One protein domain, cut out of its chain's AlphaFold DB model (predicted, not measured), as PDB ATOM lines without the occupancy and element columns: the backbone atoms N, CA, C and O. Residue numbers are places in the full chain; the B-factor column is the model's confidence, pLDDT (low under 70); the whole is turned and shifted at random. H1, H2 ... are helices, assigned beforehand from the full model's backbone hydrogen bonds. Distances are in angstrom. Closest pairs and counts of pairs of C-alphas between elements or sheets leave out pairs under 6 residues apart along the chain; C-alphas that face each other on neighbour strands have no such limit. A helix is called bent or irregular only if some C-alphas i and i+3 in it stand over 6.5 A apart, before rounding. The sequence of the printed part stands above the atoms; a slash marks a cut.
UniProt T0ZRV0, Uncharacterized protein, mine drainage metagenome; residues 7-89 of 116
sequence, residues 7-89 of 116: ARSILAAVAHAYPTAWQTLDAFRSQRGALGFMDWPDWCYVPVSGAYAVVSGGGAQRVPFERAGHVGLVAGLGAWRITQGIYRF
ATOM      1  N   ALA A   7      63.001 125.722  92.129       94.31
ATOM      2  CA  ALA A   7      61.741 125.902  91.397       94.31
ATOM      3  C   ALA A   7      61.280 124.626  90.658       94.31
ATOM      4  O   ALA A   7      60.098 124.292  90.675       94.31
ATOM      5  N   ARG A   8      62.210 123.864  90.067       96.31
ATOM      6  CA  ARG A   8      61.896 122.594  89.390       96.31
ATOM      7  C   ARG A   8      61.558 121.485  90.383       96.31
ATOM      8  O   ARG A   8      60.676 120.680  90.106       96.31
ATOM      9  N   SER A   9      62.209 121.468  91.544       96.31
ATOM     10  CA  SER A   9      61.873 120.527  92.616       96.31
ATOM     11  C   SER A   9      60.477 120.801  93.188       96.31
ATOM     12  O   SER A   9      59.711 119.866  93.400       96.31
ATOM     13  N   ILE A  10      60.097 122.075  93.348       96.50
ATOM     14  CA  ILE A  10      58.734 122.459  93.754       96.50
ATOM     15  C   ILE A  10      57.720 122.063  92.673       96.50
ATOM     16  O   ILE A  10      56.682 121.497  93.006       96.50
ATOM     17  N   LEU A  11      58.021 122.292  91.388       97.75
ATOM     18  CA  LEU A  11      57.152 121.860  90.286       97.75
ATOM     19  C   LEU A  11      56.873 120.350  90.336       97.75
ATOM     20  O   LEU A  11      55.720 119.940  90.208       97.75
ATOM     21  N   ALA A  12      57.905 119.535  90.567       97.19
ATOM     22  CA  ALA A  12      57.759 118.087  90.706       97.19
ATOM     23  C   ALA A  12      56.921 117.702  91.938       97.19
ATOM     24  O   ALA A  12      56.038 116.851  91.837       97.19
ATOM     25  N   ALA A  13      57.144 118.359  93.081       97.38
ATOM     26  CA  ALA A  13      56.371 118.115  94.298       97.38
ATOM     27  C   ALA A  13      54.881 118.459  94.120       97.38
ATOM     28  O   ALA A  13      54.016 117.691  94.539       97.38
ATOM     29  N   VAL A  14      54.568 119.570  93.446       97.81
ATOM     30  CA  VAL A  14      53.181 119.958  93.140       97.81
ATOM     31  C   VAL A  14      52.541 118.984  92.153       97.81
ATOM     32  O   VAL A  14      51.403 118.578  92.374       97.81
ATOM     33  N   ALA A  15      53.267 118.553  91.118       97.56
ATOM     34  CA  ALA A  15      52.774 117.546  90.176       97.56
ATOM     35  C   ALA A  15      52.454 116.212  90.870       97.56
ATOM     36  O   ALA A  15      51.481 115.550  90.521       97.56
ATOM     37  N   HIS A  16      53.246 115.832  91.875       97.94
ATOM     38  CA  HIS A  16      52.985 114.644  92.681       97.94
ATOM     39  C   HIS A  16      51.765 114.816  93.600       97.94
ATOM     40  O   HIS A  16      50.923 113.927  93.677       97.94
ATOM     41  N   ALA A  17      51.642 115.967  94.270       97.12
ATOM     42  CA  ALA A  17      50.525 116.253  95.172       97.12
ATOM     43  C   ALA A  17      49.181 116.431  94.438       97.12
ATOM     44  O   ALA A  17      48.129 116.141  95.008       97.12
ATOM     45  N   TYR A  18      49.216 116.894  93.184       97.38
ATOM     46  CA  TYR A  18      48.047 117.139  92.341       97.38
ATOM     47  C   TYR A  18      48.241 116.520  90.945       97.38
ATOM     48  O   TYR A  18      48.524 117.243  89.983       97.38
ATOM     49  N   PRO A  19      48.064 115.194  90.795       96.75
ATOM     50  CA  PRO A  19      48.423 114.474  89.567       96.75
ATOM     51  C   PRO A  19      47.736 114.978  88.292       96.75
ATOM     52  O   PRO A  19      48.300 114.892  87.204       96.75
ATOM     53  N   THR A  20      46.528 115.531  88.411       96.69
ATOM     54  CA  THR A  20      45.736 116.037  87.278       96.69
ATOM     55  C   THR A  20      45.834 117.552  87.088       96.69
ATOM     56  O   THR A  20      45.180 118.084  86.189       96.69
ATOM     57  N   ALA A  21      46.638 118.264  87.891       97.56
ATOM     58  CA  ALA A  21      46.678 119.731  87.896       97.56
ATOM     59  C   ALA A  21      46.926 120.317  86.505       97.56
ATOM     60  O   ALA A  21      46.162 121.148  86.023       97.56
ATOM     61  N   TRP A  22      47.978 119.849  85.841       97.81
ATOM     62  CA  TRP A  22      48.421 120.391  84.561       97.81
ATOM     63  C   TRP A  22      47.440 120.115  83.433       97.81
ATOM     64  O   TRP A  22      47.091 121.029  82.697       97.81
ATOM     65  N   GLN A  23      46.931 118.885  83.364       97.69
ATOM     66  CA  GLN A  23      45.900 118.512  82.401       97.69
ATOM     67  C   GLN A  23      44.627 119.343  82.600       97.69
ATOM     68  O   GLN A  23      44.040 119.815  81.632       97.69
ATOM     69  N   THR A  24      44.224 119.557  83.854       96.94
ATOM     70  CA  THR A  24      43.038 120.351  84.195       96.94
ATOM     71  C   THR A  24      43.218 121.817  83.796       96.94
ATOM     72  O   THR A  24      42.327 122.403  83.186       96.94
ATOM     73  N   LEU A  25      44.383 122.410  84.083       97.56
ATOM     74  CA  LEU A  25      44.670 123.789  83.686       97.56
ATOM     75  C   LEU A  25      44.770 123.952  82.165       97.56
ATOM     76  O   LEU A  25      44.251 124.933  81.641       97.56
ATOM     77  N   ASP A  26      45.373 123.003  81.446       97.50
ATOM     78  CA  ASP A  26      45.415 123.044  79.978       97.50
ATOM     79  C   ASP A  26      44.013 122.917  79.371       97.50
ATOM     80  O   ASP A  26      43.679 123.642  78.429       97.50
ATOM     81  N   ALA A  27      43.163 122.061  79.949       96.25
ATOM     82  CA  ALA A  27      41.762 121.961  79.560       96.25
ATOM     83  C   ALA A  27      41.042 123.304  79.751       96.25
ATOM     84  O   ALA A  27      40.464 123.812  78.794       96.25
ATOM     85  N   PHE A  28      41.143 123.934  80.927       95.56
ATOM     86  CA  PHE A  28      40.566 125.265  81.153       95.56
ATOM     87  C   PHE A  28      41.121 126.314  80.193       95.56
ATOM     88  O   PHE A  28      40.348 127.088  79.632       95.56
ATOM     89  N   ARG A  29      42.435 126.311  79.941       95.44
ATOM     90  CA  ARG A  29      43.069 127.225  78.987       95.44
ATOM     91  C   ARG A  29      42.454 127.109  77.593       95.44
ATOM     92  O   ARG A  29      42.178 128.128  76.968       95.44
ATOM     93  N   SER A  30      42.226 125.885  77.120       95.94
ATOM     94  CA  SER A  30      41.610 125.636  75.808       95.94
ATOM     95  C   SER A  30      40.138 126.052  75.712       95.94
ATOM     96  O   SER A  30      39.634 126.221  74.607       95.94
ATOM     97  N   GLN A  31      39.457 126.235  76.847       95.69
ATOM     98  CA  GLN A  31      38.048 126.634  76.921       95.69
ATOM     99  C   GLN A  31      37.867 128.149  77.111       95.69
ATOM    100  O   GLN A  31      36.751 128.607  77.343       95.69
ATOM    101  N   ARG A  32      38.940 128.947  77.034       96.31
ATOM    102  CA  ARG A  32      38.859 130.410  77.150       96.31
ATOM    103  C   ARG A  32      37.819 130.979  76.180       96.31
ATOM    104  O   ARG A  32      37.881 130.705  74.983       96.31
ATOM    105  N   GLY A  33      36.883 131.769  76.704       94.81
ATOM    106  CA  GLY A  33      35.811 132.392  75.921       94.81
ATOM    107  C   GLY A  33      34.736 131.430  75.390       94.81
ATOM    108  O   GLY A  33      33.829 131.868  74.684       94.81
ATOM    109  N   ALA A  34      34.798 130.133  75.717       94.31
ATOM    110  CA  ALA A  34      33.748 129.177  75.378       94.31
ATOM    111  C   ALA A  34      32.496 129.373  76.254       94.31
ATOM    112  O   ALA A  34      32.544 129.980  77.324       94.31
ATOM    113  N   LEU A  35      31.354 128.822  75.826       89.12
ATOM    114  CA  LEU A  35      30.107 128.893  76.592       89.12
ATOM    115  C   LEU A  35      30.293 128.281  77.993       89.12
ATOM    116  O   LEU A  35      30.649 127.114  78.125       89.12
ATOM    117  N   GLY A  36      30.031 129.072  79.036       83.75
ATOM    118  CA  GLY A  36      30.241 128.667  80.433       83.75
ATOM    119  C   GLY A  36      31.646 128.949  80.979       83.75
ATOM    120  O   GLY A  36      31.904 128.658  82.146       83.75
ATOM    121  N   PHE A  37      32.528 129.553  80.179       88.75
ATOM    122  CA  PHE A  37      33.856 129.997  80.587       88.75
ATOM    123  C   PHE A  37      34.005 131.511  80.429       88.75
ATOM    124  O   PHE A  37      33.398 132.147  79.573       88.75
ATOM    125  N   MET A  38      34.836 132.091  81.293       89.31
ATOM    126  CA  MET A  38      35.263 133.482  81.187       89.31
ATOM    127  C   MET A  38      36.089 133.676  79.909       89.31
ATOM    128  O   MET A  38      36.915 132.831  79.561       89.31
ATOM    129  N   ASP A  39      35.910 134.820  79.257       95.06
ATOM    130  CA  ASP A  39      36.881 135.319  78.290       95.06
ATOM    131  C   ASP A  39      37.900 136.190  79.035       95.06
ATOM    132  O   ASP A  39      37.558 137.250  79.563       95.06
ATOM    133  N   TRP A  40      39.123 135.683  79.189       94.94
ATOM    134  CA  TRP A  40      40.214 136.389  79.863       94.94
ATOM    135  C   TRP A  40      41.275 136.839  78.855       94.94
ATOM    136  O   TRP A  40      41.376 136.261  77.772       94.94
ATOM    137  N   PRO A  41      42.099 137.846  79.199       92.50
ATOM    138  CA  PRO A  41      43.112 138.357  78.285       92.50
ATOM    139  C   PRO A  41      44.097 137.288  77.811       92.50
ATOM    140  O   PRO A  41      44.383 136.318  78.516       92.50
ATOM    141  N   ASP A  42      44.661 137.476  76.625       90.44
ATOM    142  CA  ASP A  42      45.521 136.483  75.985       90.44
ATOM    143  C   ASP A  42      46.873 136.256  76.659       90.44
ATOM    144  O   ASP A  42      47.388 135.134  76.636       90.44
ATOM    145  N   TRP A  43      47.379 137.281  77.334       89.81
ATOM    146  CA  TRP A  43      48.544 137.219  78.210       89.81
ATOM    147  C   TRP A  43      48.294 136.421  79.499       89.81
ATOM    148  O   TRP A  43      49.245 136.011  80.168       89.81
ATOM    149  N   CYS A  44      47.036 136.165  79.870       92.56
ATOM    150  CA  CYS A  44      46.706 135.360  81.040       92.56
ATOM    151  C   CYS A  44      46.643 133.873  80.654       92.56
ATOM    152  O   CYS A  44      45.790 133.452  79.872       92.56
ATOM    153  N   TYR A  45      47.538 133.056  81.228       94.38
ATOM    154  CA  TYR A  45      47.550 131.601  81.021       94.38
ATOM    155  C   TYR A  45      46.194 130.974  81.395       94.38
ATOM    156  O   TYR A  45      45.503 130.433  80.533       94.38
ATOM    157  N   VAL A  46      45.819 131.083  82.674       95.81
ATOM    158  CA  VAL A  46      44.515 130.731  83.261       95.81
ATOM    159  C   VAL A  46      44.328 131.619  84.506       95.81
ATOM    160  O   VAL A  46      45.302 131.815  85.241       95.81
ATOM    161  N   PRO A  47      43.121 132.134  84.800       95.75
ATOM    162  CA  PRO A  47      42.852 132.864  86.038       95.75
ATOM    163  C   PRO A  47      43.111 132.016  87.294       95.75
ATOM    164  O   PRO A  47      42.984 130.791  87.278       95.75
ATOM    165  N   VAL A  48      43.390 132.661  88.434       96.62
ATOM    166  CA  VAL A  48      43.662 131.971  89.718       96.62
ATOM    167  C   VAL A  48      42.516 131.034  90.141       96.62
ATOM    168  O   VAL A  48      42.750 130.027  90.809       96.62
ATOM    169  N   SER A  49      41.282 131.294  89.698       94.12
ATOM    170  CA  SER A  49      40.131 130.407  89.913       94.12
ATOM    171  C   SER A  49      40.311 129.008  89.305       94.12
ATOM    172  O   SER A  49      39.837 128.035  89.889       94.12
ATOM    173  N   GLY A  50      41.048 128.864  88.199       95.31
ATOM    174  CA  GLY A  50      41.386 127.552  87.637       95.31
ATOM    175  C   GLY A  50      42.276 126.739  88.580       95.31
ATOM    176  O   GLY A  50      42.030 125.556  88.813       95.31
ATOM    177  N   ALA A  51      43.261 127.388  89.207       97.44
ATOM    178  CA  ALA A  51      44.085 126.758  90.237       97.44
ATOM    179  C   ALA A  51      43.279 126.441  91.506       97.44
ATOM    180  O   ALA A  51      43.478 125.390  92.112       97.44
ATOM    181  N   TYR A  52      42.328 127.302  91.884       97.38
ATOM    182  CA  TYR A  52      41.405 127.015  92.983       97.38
ATOM    183  C   TYR A  52      40.592 125.742  92.716       97.38
ATOM    184  O   TYR A  52      40.485 124.887  93.597       97.38
ATOM    185  N   ALA A  53      40.054 125.580  91.503       95.81
ATOM    186  CA  ALA A  53      39.317 124.380  91.110       95.81
ATOM    187  C   ALA A  53      40.192 123.116  91.195       95.81
ATOM    188  O   ALA A  53      39.742 122.098  91.712       95.81
ATOM    189  N   VAL A  54      41.465 123.197  90.792       97.00
ATOM    190  CA  VAL A  54      42.426 122.091  90.965       97.00
ATOM    191  C   VAL A  54      42.635 121.751  92.443       97.00
ATOM    192  O   VAL A  54      42.536 120.589  92.829       97.00
ATOM    193  N   VAL A  55      42.918 122.749  93.284       97.94
ATOM    194  CA  VAL A  55      43.283 122.519  94.694       97.94
ATOM    195  C   VAL A  55      42.090 122.060  95.536       97.94
ATOM    196  O   VAL A  55      42.269 121.261  96.457       97.94
ATOM    197  N   SER A  56      40.885 122.541  95.224       96.88
ATOM    198  CA  SER A  56      39.635 122.094  95.857       96.88
ATOM    199  C   SER A  56      39.167 120.725  95.356       96.88
ATOM    200  O   SER A  56      38.405 120.064  96.050       96.88
ATOM    201  N   GLY A  57      39.608 120.284  94.173       94.06
ATOM    202  CA  GLY A  57      39.069 119.101  93.496       94.06
ATOM    203  C   GLY A  57      37.789 119.372  92.690       94.06
ATOM    204  O   GLY A  57      37.220 118.439  92.128       94.06
ATOM    205  N   GLY A  58      37.354 120.634  92.597       87.38
ATOM    206  CA  GLY A  58      36.222 121.075  91.784       87.38
ATOM    207  C   GLY A  58      34.843 120.898  92.434       87.38
ATOM    208  O   GLY A  58      34.692 120.440  93.567       87.38
ATOM    209  N   GLY A  59      33.802 121.296  91.698       84.44
ATOM    210  CA  GLY A  59      32.414 121.232  92.164       84.44
ATOM    211  C   GLY A  59      32.150 122.130  93.379       84.44
ATOM    212  O   GLY A  59      32.548 123.290  93.399       84.44
ATOM    213  N   ALA A  60      31.463 121.591  94.390       87.31
ATOM    214  CA  ALA A  60      31.135 122.304  95.631       87.31
ATOM    215  C   ALA A  60      32.264 122.277  96.681       87.31
ATOM    216  O   ALA A  60      32.096 122.815  97.780       87.31
ATOM    217  N   GLN A  61      33.391 121.627  96.371       91.38
ATOM    218  CA  GLN A  61      34.510 121.521  97.297       91.38
ATOM    219  C   GLN A  61      35.168 122.879  97.516       91.38
ATOM    220  O   GLN A  61      35.244 123.726  96.625       91.38
ATOM    221  N   ARG A  62      35.678 123.075  98.729       95.06
ATOM    222  CA  ARG A  62      36.413 124.281  99.107       95.06
ATOM    223  C   ARG A  62      37.855 123.921  99.387       95.06
ATOM    224  O   ARG A  62      38.141 122.840  99.890       95.06
ATOM    225  N   VAL A  63      38.756 124.850  99.092       97.12
ATOM    226  CA  VAL A  63      40.157 124.728  99.499       97.12
ATOM    227  C   VAL A  63      40.241 124.818 101.029       97.12
ATOM    228  O   VAL A  63      39.835 125.843 101.581       97.12
ATOM    229  N   PRO A  64      40.761 123.786 101.718       94.56
ATOM    230  CA  PRO A  64      41.029 123.858 103.152       94.56
ATOM    231  C   PRO A  64      42.070 124.935 103.478       94.56
ATOM    232  O   PRO A  64      42.949 125.216 102.658       94.56
ATOM    233  N   PHE A  65      42.004 125.522 104.675       95.44
ATOM    234  CA  PHE A  65      42.884 126.633 105.062       95.44
ATOM    235  C   PHE A  65      44.370 126.262 104.963       95.44
ATOM    236  O   PHE A  65      45.168 127.021 104.412       95.44
ATOM    237  N   GLU A  66      44.736 125.056 105.389       96.69
ATOM    238  CA  GLU A  66      46.099 124.529 105.326       96.69
ATOM    239  C   GLU A  66      46.626 124.353 103.891       96.69
ATOM    240  O   GLU A  66      47.834 124.274 103.679       96.69
ATOM    241  N   ARG A  67      45.734 124.338 102.892       95.81
ATOM    242  CA  ARG A  67      46.077 124.270 101.463       95.81
ATOM    243  C   ARG A  67      45.880 125.595 100.732       95.81
ATOM    244  O   ARG A  67      46.103 125.643  99.524       95.81
ATOM    245  N   ALA A  68      45.516 126.680 101.418       96.31
ATOM    246  CA  ALA A  68      45.259 127.971 100.777       96.31
ATOM    247  C   ALA A  68      46.456 128.455  99.934       96.31
ATOM    248  O   ALA A  68      46.287 128.879  98.791       96.31
ATOM    249  N   GLY A  69      47.681 128.286 100.443       96.88
ATOM    250  CA  GLY A  69      48.907 128.637  99.715       96.88
ATOM    251  C   GLY A  69      49.148 127.807  98.446       96.88
ATOM    252  O   GLY A  69      49.812 128.274  97.520       96.88
ATOM    253  N   HIS A  70      48.573 126.603  98.348       97.94
ATOM    254  CA  HIS A  70      48.745 125.749  97.171       97.94
ATOM    255  C   HIS A  70      48.040 126.324  95.941       97.94
ATOM    256  O   HIS A  70      48.482 126.063  94.826       97.94
ATOM    257  N   VAL A  71      47.005 127.153  96.118       98.25
ATOM    258  CA  VAL A  71      46.335 127.842  95.002       98.25
ATOM    259  C   VAL A  71      47.325 128.740  94.260       98.25
ATOM    260  O   VAL A  71      47.418 128.672  93.036       98.25
ATOM    261  N   GLY A  72      48.123 129.519  94.996       97.50
ATOM    262  CA  GLY A  72      49.172 130.361  94.416       97.50
ATOM    263  C   GLY A  72      50.281 129.544  93.751       97.50
ATOM    264  O   GLY A  72      50.715 129.883  92.652       97.50
ATOM    265  N   LEU A  73      50.693 128.431  94.372       97.69
ATOM    266  CA  LEU A  73      51.687 127.524  93.788       97.69
ATOM    267  C   LEU A  73      51.202 126.933  92.461       97.69
ATOM    268  O   LEU A  73      51.924 127.001  91.471       97.69
ATOM    269  N   VAL A  74      49.986 126.384  92.421       98.38
ATOM    270  CA  VAL A  74      49.413 125.779  91.211       98.38
ATOM    271  C   VAL A  74      49.200 126.831  90.122       98.38
ATOM    272  O   VAL A  74      49.538 126.565  88.970       98.38
ATOM    273  N   ALA A  75      48.712 128.028  90.465       97.88
ATOM    274  CA  ALA A  75      48.534 129.117  89.502       97.88
ATOM    275  C   ALA A  75      49.872 129.554  88.884       97.88
ATOM    276  O   ALA A  75      50.026 129.555  87.662       97.88
ATOM    277  N   GLY A  76      50.860 129.872  89.727       96.88
ATOM    278  CA  GLY A  76      52.167 130.344  89.273       96.88
ATOM    279  C   GLY A  76      52.939 129.282  88.491       96.88
ATOM    280  O   GLY A  76      53.455 129.558  87.410       96.88
ATOM    281  N   LEU A  77      52.982 128.043  88.992       97.88
ATOM    282  CA  LEU A  77      53.682 126.942  88.322       97.88
ATOM    283  C   LEU A  77      52.963 126.471  87.059       97.88
ATOM    284  O   LEU A  77      53.629 126.042  86.119       97.88
ATOM    285  N   GLY A  78      51.632 126.572  87.014       97.50
ATOM    286  CA  GLY A  78      50.839 126.268  85.827       97.50
ATOM    287  C   GLY A  78      51.252 127.121  84.630       97.50
ATOM    288  O   GLY A  78      51.445 126.576  83.546       97.50
ATOM    289  N   ALA A  79      51.470 128.422  84.852       96.25
ATOM    290  CA  ALA A  79      52.008 129.326  83.838       96.25
ATOM    291  C   ALA A  79      53.519 129.113  83.611       96.25
ATOM    292  O   ALA A  79      53.954 128.925  82.476       96.25
ATOM    293  N   TRP A  80      54.321 129.070  84.682       97.00
ATOM    294  CA  TRP A  80      55.786 129.006  84.588       97.00
ATOM    295  C   TRP A  80      56.311 127.722  83.934       97.00
ATOM    296  O   TRP A  80      57.343 127.752  83.271       97.00
ATOM    297  N   ARG A  81      55.625 126.578  84.080       96.81
ATOM    298  CA  ARG A  81      56.102 125.293  83.525       96.81
ATOM    299  C   ARG A  81      56.246 125.284  81.999       96.81
ATOM    300  O   ARG A  81      56.899 124.383  81.486       96.81
ATOM    301  N   ILE A  82      55.626 126.233  81.294       95.12
ATOM    302  CA  ILE A  82      55.666 126.318  79.830       95.12
ATOM    303  C   ILE A  82      57.053 126.752  79.340       95.12
ATOM    304  O   ILE A  82      57.546 126.215  78.352       95.12
ATOM    305  N   THR A  83      57.697 127.682  80.046       94.88
ATOM    306  CA  THR A  83      58.988 128.269  79.643       94.88
ATOM    307  C   THR A  83      60.113 127.930  80.611       94.88
ATOM    308  O   THR A  83      61.273 127.825  80.218       94.88
ATOM    309  N   GLN A  84      59.775 127.726  81.887       95.25
ATOM    310  CA  GLN A  84      60.694 127.482  82.994       95.25
ATOM    311  C   GLN A  84      61.851 128.493  83.066       95.25
ATOM    312  O   GLN A  84      62.939 128.153  83.549       95.25
ATOM    313  N   GLY A  85      61.622 129.720  82.582       94.81
ATOM    314  CA  GLY A  85      62.620 130.783  82.544       94.81
ATOM    315  C   GLY A  85      63.110 131.142  83.947       94.81
ATOM    316  O   GLY A  85      62.320 131.252  84.887       94.81
ATOM    317  N   ILE A  86      64.427 131.296  84.101       94.25
ATOM    318  CA  ILE A  86      65.067 131.755  85.338       94.25
ATOM    319  C   ILE A  86      66.016 132.887  84.959       94.25
ATOM    320  O   ILE A  86      67.071 132.648  84.372       94.25
ATOM    321  N   TYR A  87      65.638 134.110  85.312       92.81
ATOM    322  CA  TYR A  87      66.441 135.306  85.078       92.81
ATOM    323  C   TYR A  87      67.322 135.572  86.302       92.81
ATOM    324  O   TYR A  87      66.828 135.642  87.428       92.81
ATOM    325  N   ARG A  88      68.636 135.689  86.090       94.62
ATOM    326  CA  ARG A  88      69.610 136.068  87.124       94.62
ATOM    327  C   ARG A  88      70.196 137.417  86.751       94.62
ATOM    328  O   ARG A  88      70.767 137.548  85.673       94.62
ATOM    329  N   PHE A  89      70.060 138.387  87.640       96.25
ATOM    330  CA  PHE A  89      70.718 139.673  87.471       96.25
ATOM    331  C   PHE A  89      72.219 139.529  87.720       96.25
ATOM    332  O   PHE A  89      72.641 138.788  88.612       96.25
TER     333      PHE A  89
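What this domain is: This is residues 7 to 89 of the 116 residues of an uncharacterized protein of mine drainage metagenome (UniProt T0ZRV0). What shape is this? Two helices, H3 and H4, pack together as a crossed pair, and H1 and H2, set at a corner to each other, lie over one side of that pair. The long link between H2 and H3 and the last residues, 81 to 89, lie at the edges. What is it made of? The printed part has 83 residues with four named helices, H1 to H4 in order, and no named strand: all helix. It is compact, with a radius of gyration of the C-alphas of 13.1 A and spans of 42 by 31 by 19 A.

How they stand to each other: What is the hub? H4, residues 65 to 80, touches three other helices. It touches H3, residues 48 to 56, at a steep tilt of 52 degrees, opposite ways, closest at the C-alphas of Ala 51 and Ala 75, 5.1 A apart. H2, residues 21 to 30, only just touches H4 with 3 pairs of C-alphas within 8 A, closest at Trp 22 and Gly 78, 6.5 A; H1, residues 7 to 17, only just does so too, with 3 pairs, closest at Leu 11 and Leu 77, 6.5 A. What else meets? H2 and H3 form a helical hairpin and touch at Ala 21 and Val 54, their closest C-alphas, 5.8 A apart; H1 and H3 are apart. Are the backbones whole? Every O i to N i+4 pair is within hydrogen-bond range in H1, H2 and H3, and 8 of 12 are in H4.

Where its parts are: Where does the longest helix run? H4 goes from C-alpha 65 at (42.884, 126.633, 105.062) to C-alpha 80 at (55.786, 129.006, 84.588), 24.3 A; it is irregular, with C-alphas 66 and 69 7.5 A apart. How long are the others? H1 measures 15.3 A from C-alpha 7 at (61.741, 125.902, 91.397), H2 14.4 A and H3 12.3 A.

The domain as a whole: How large is it? The two C-alphas farthest apart, those of Ala 60 and Phe 89, are 44.0 A apart. Are there cuts or weak places? The printed part has no cut, the link from H2 to H3 is long with 17 residues, and no printed residue is under 70 in pLDDT.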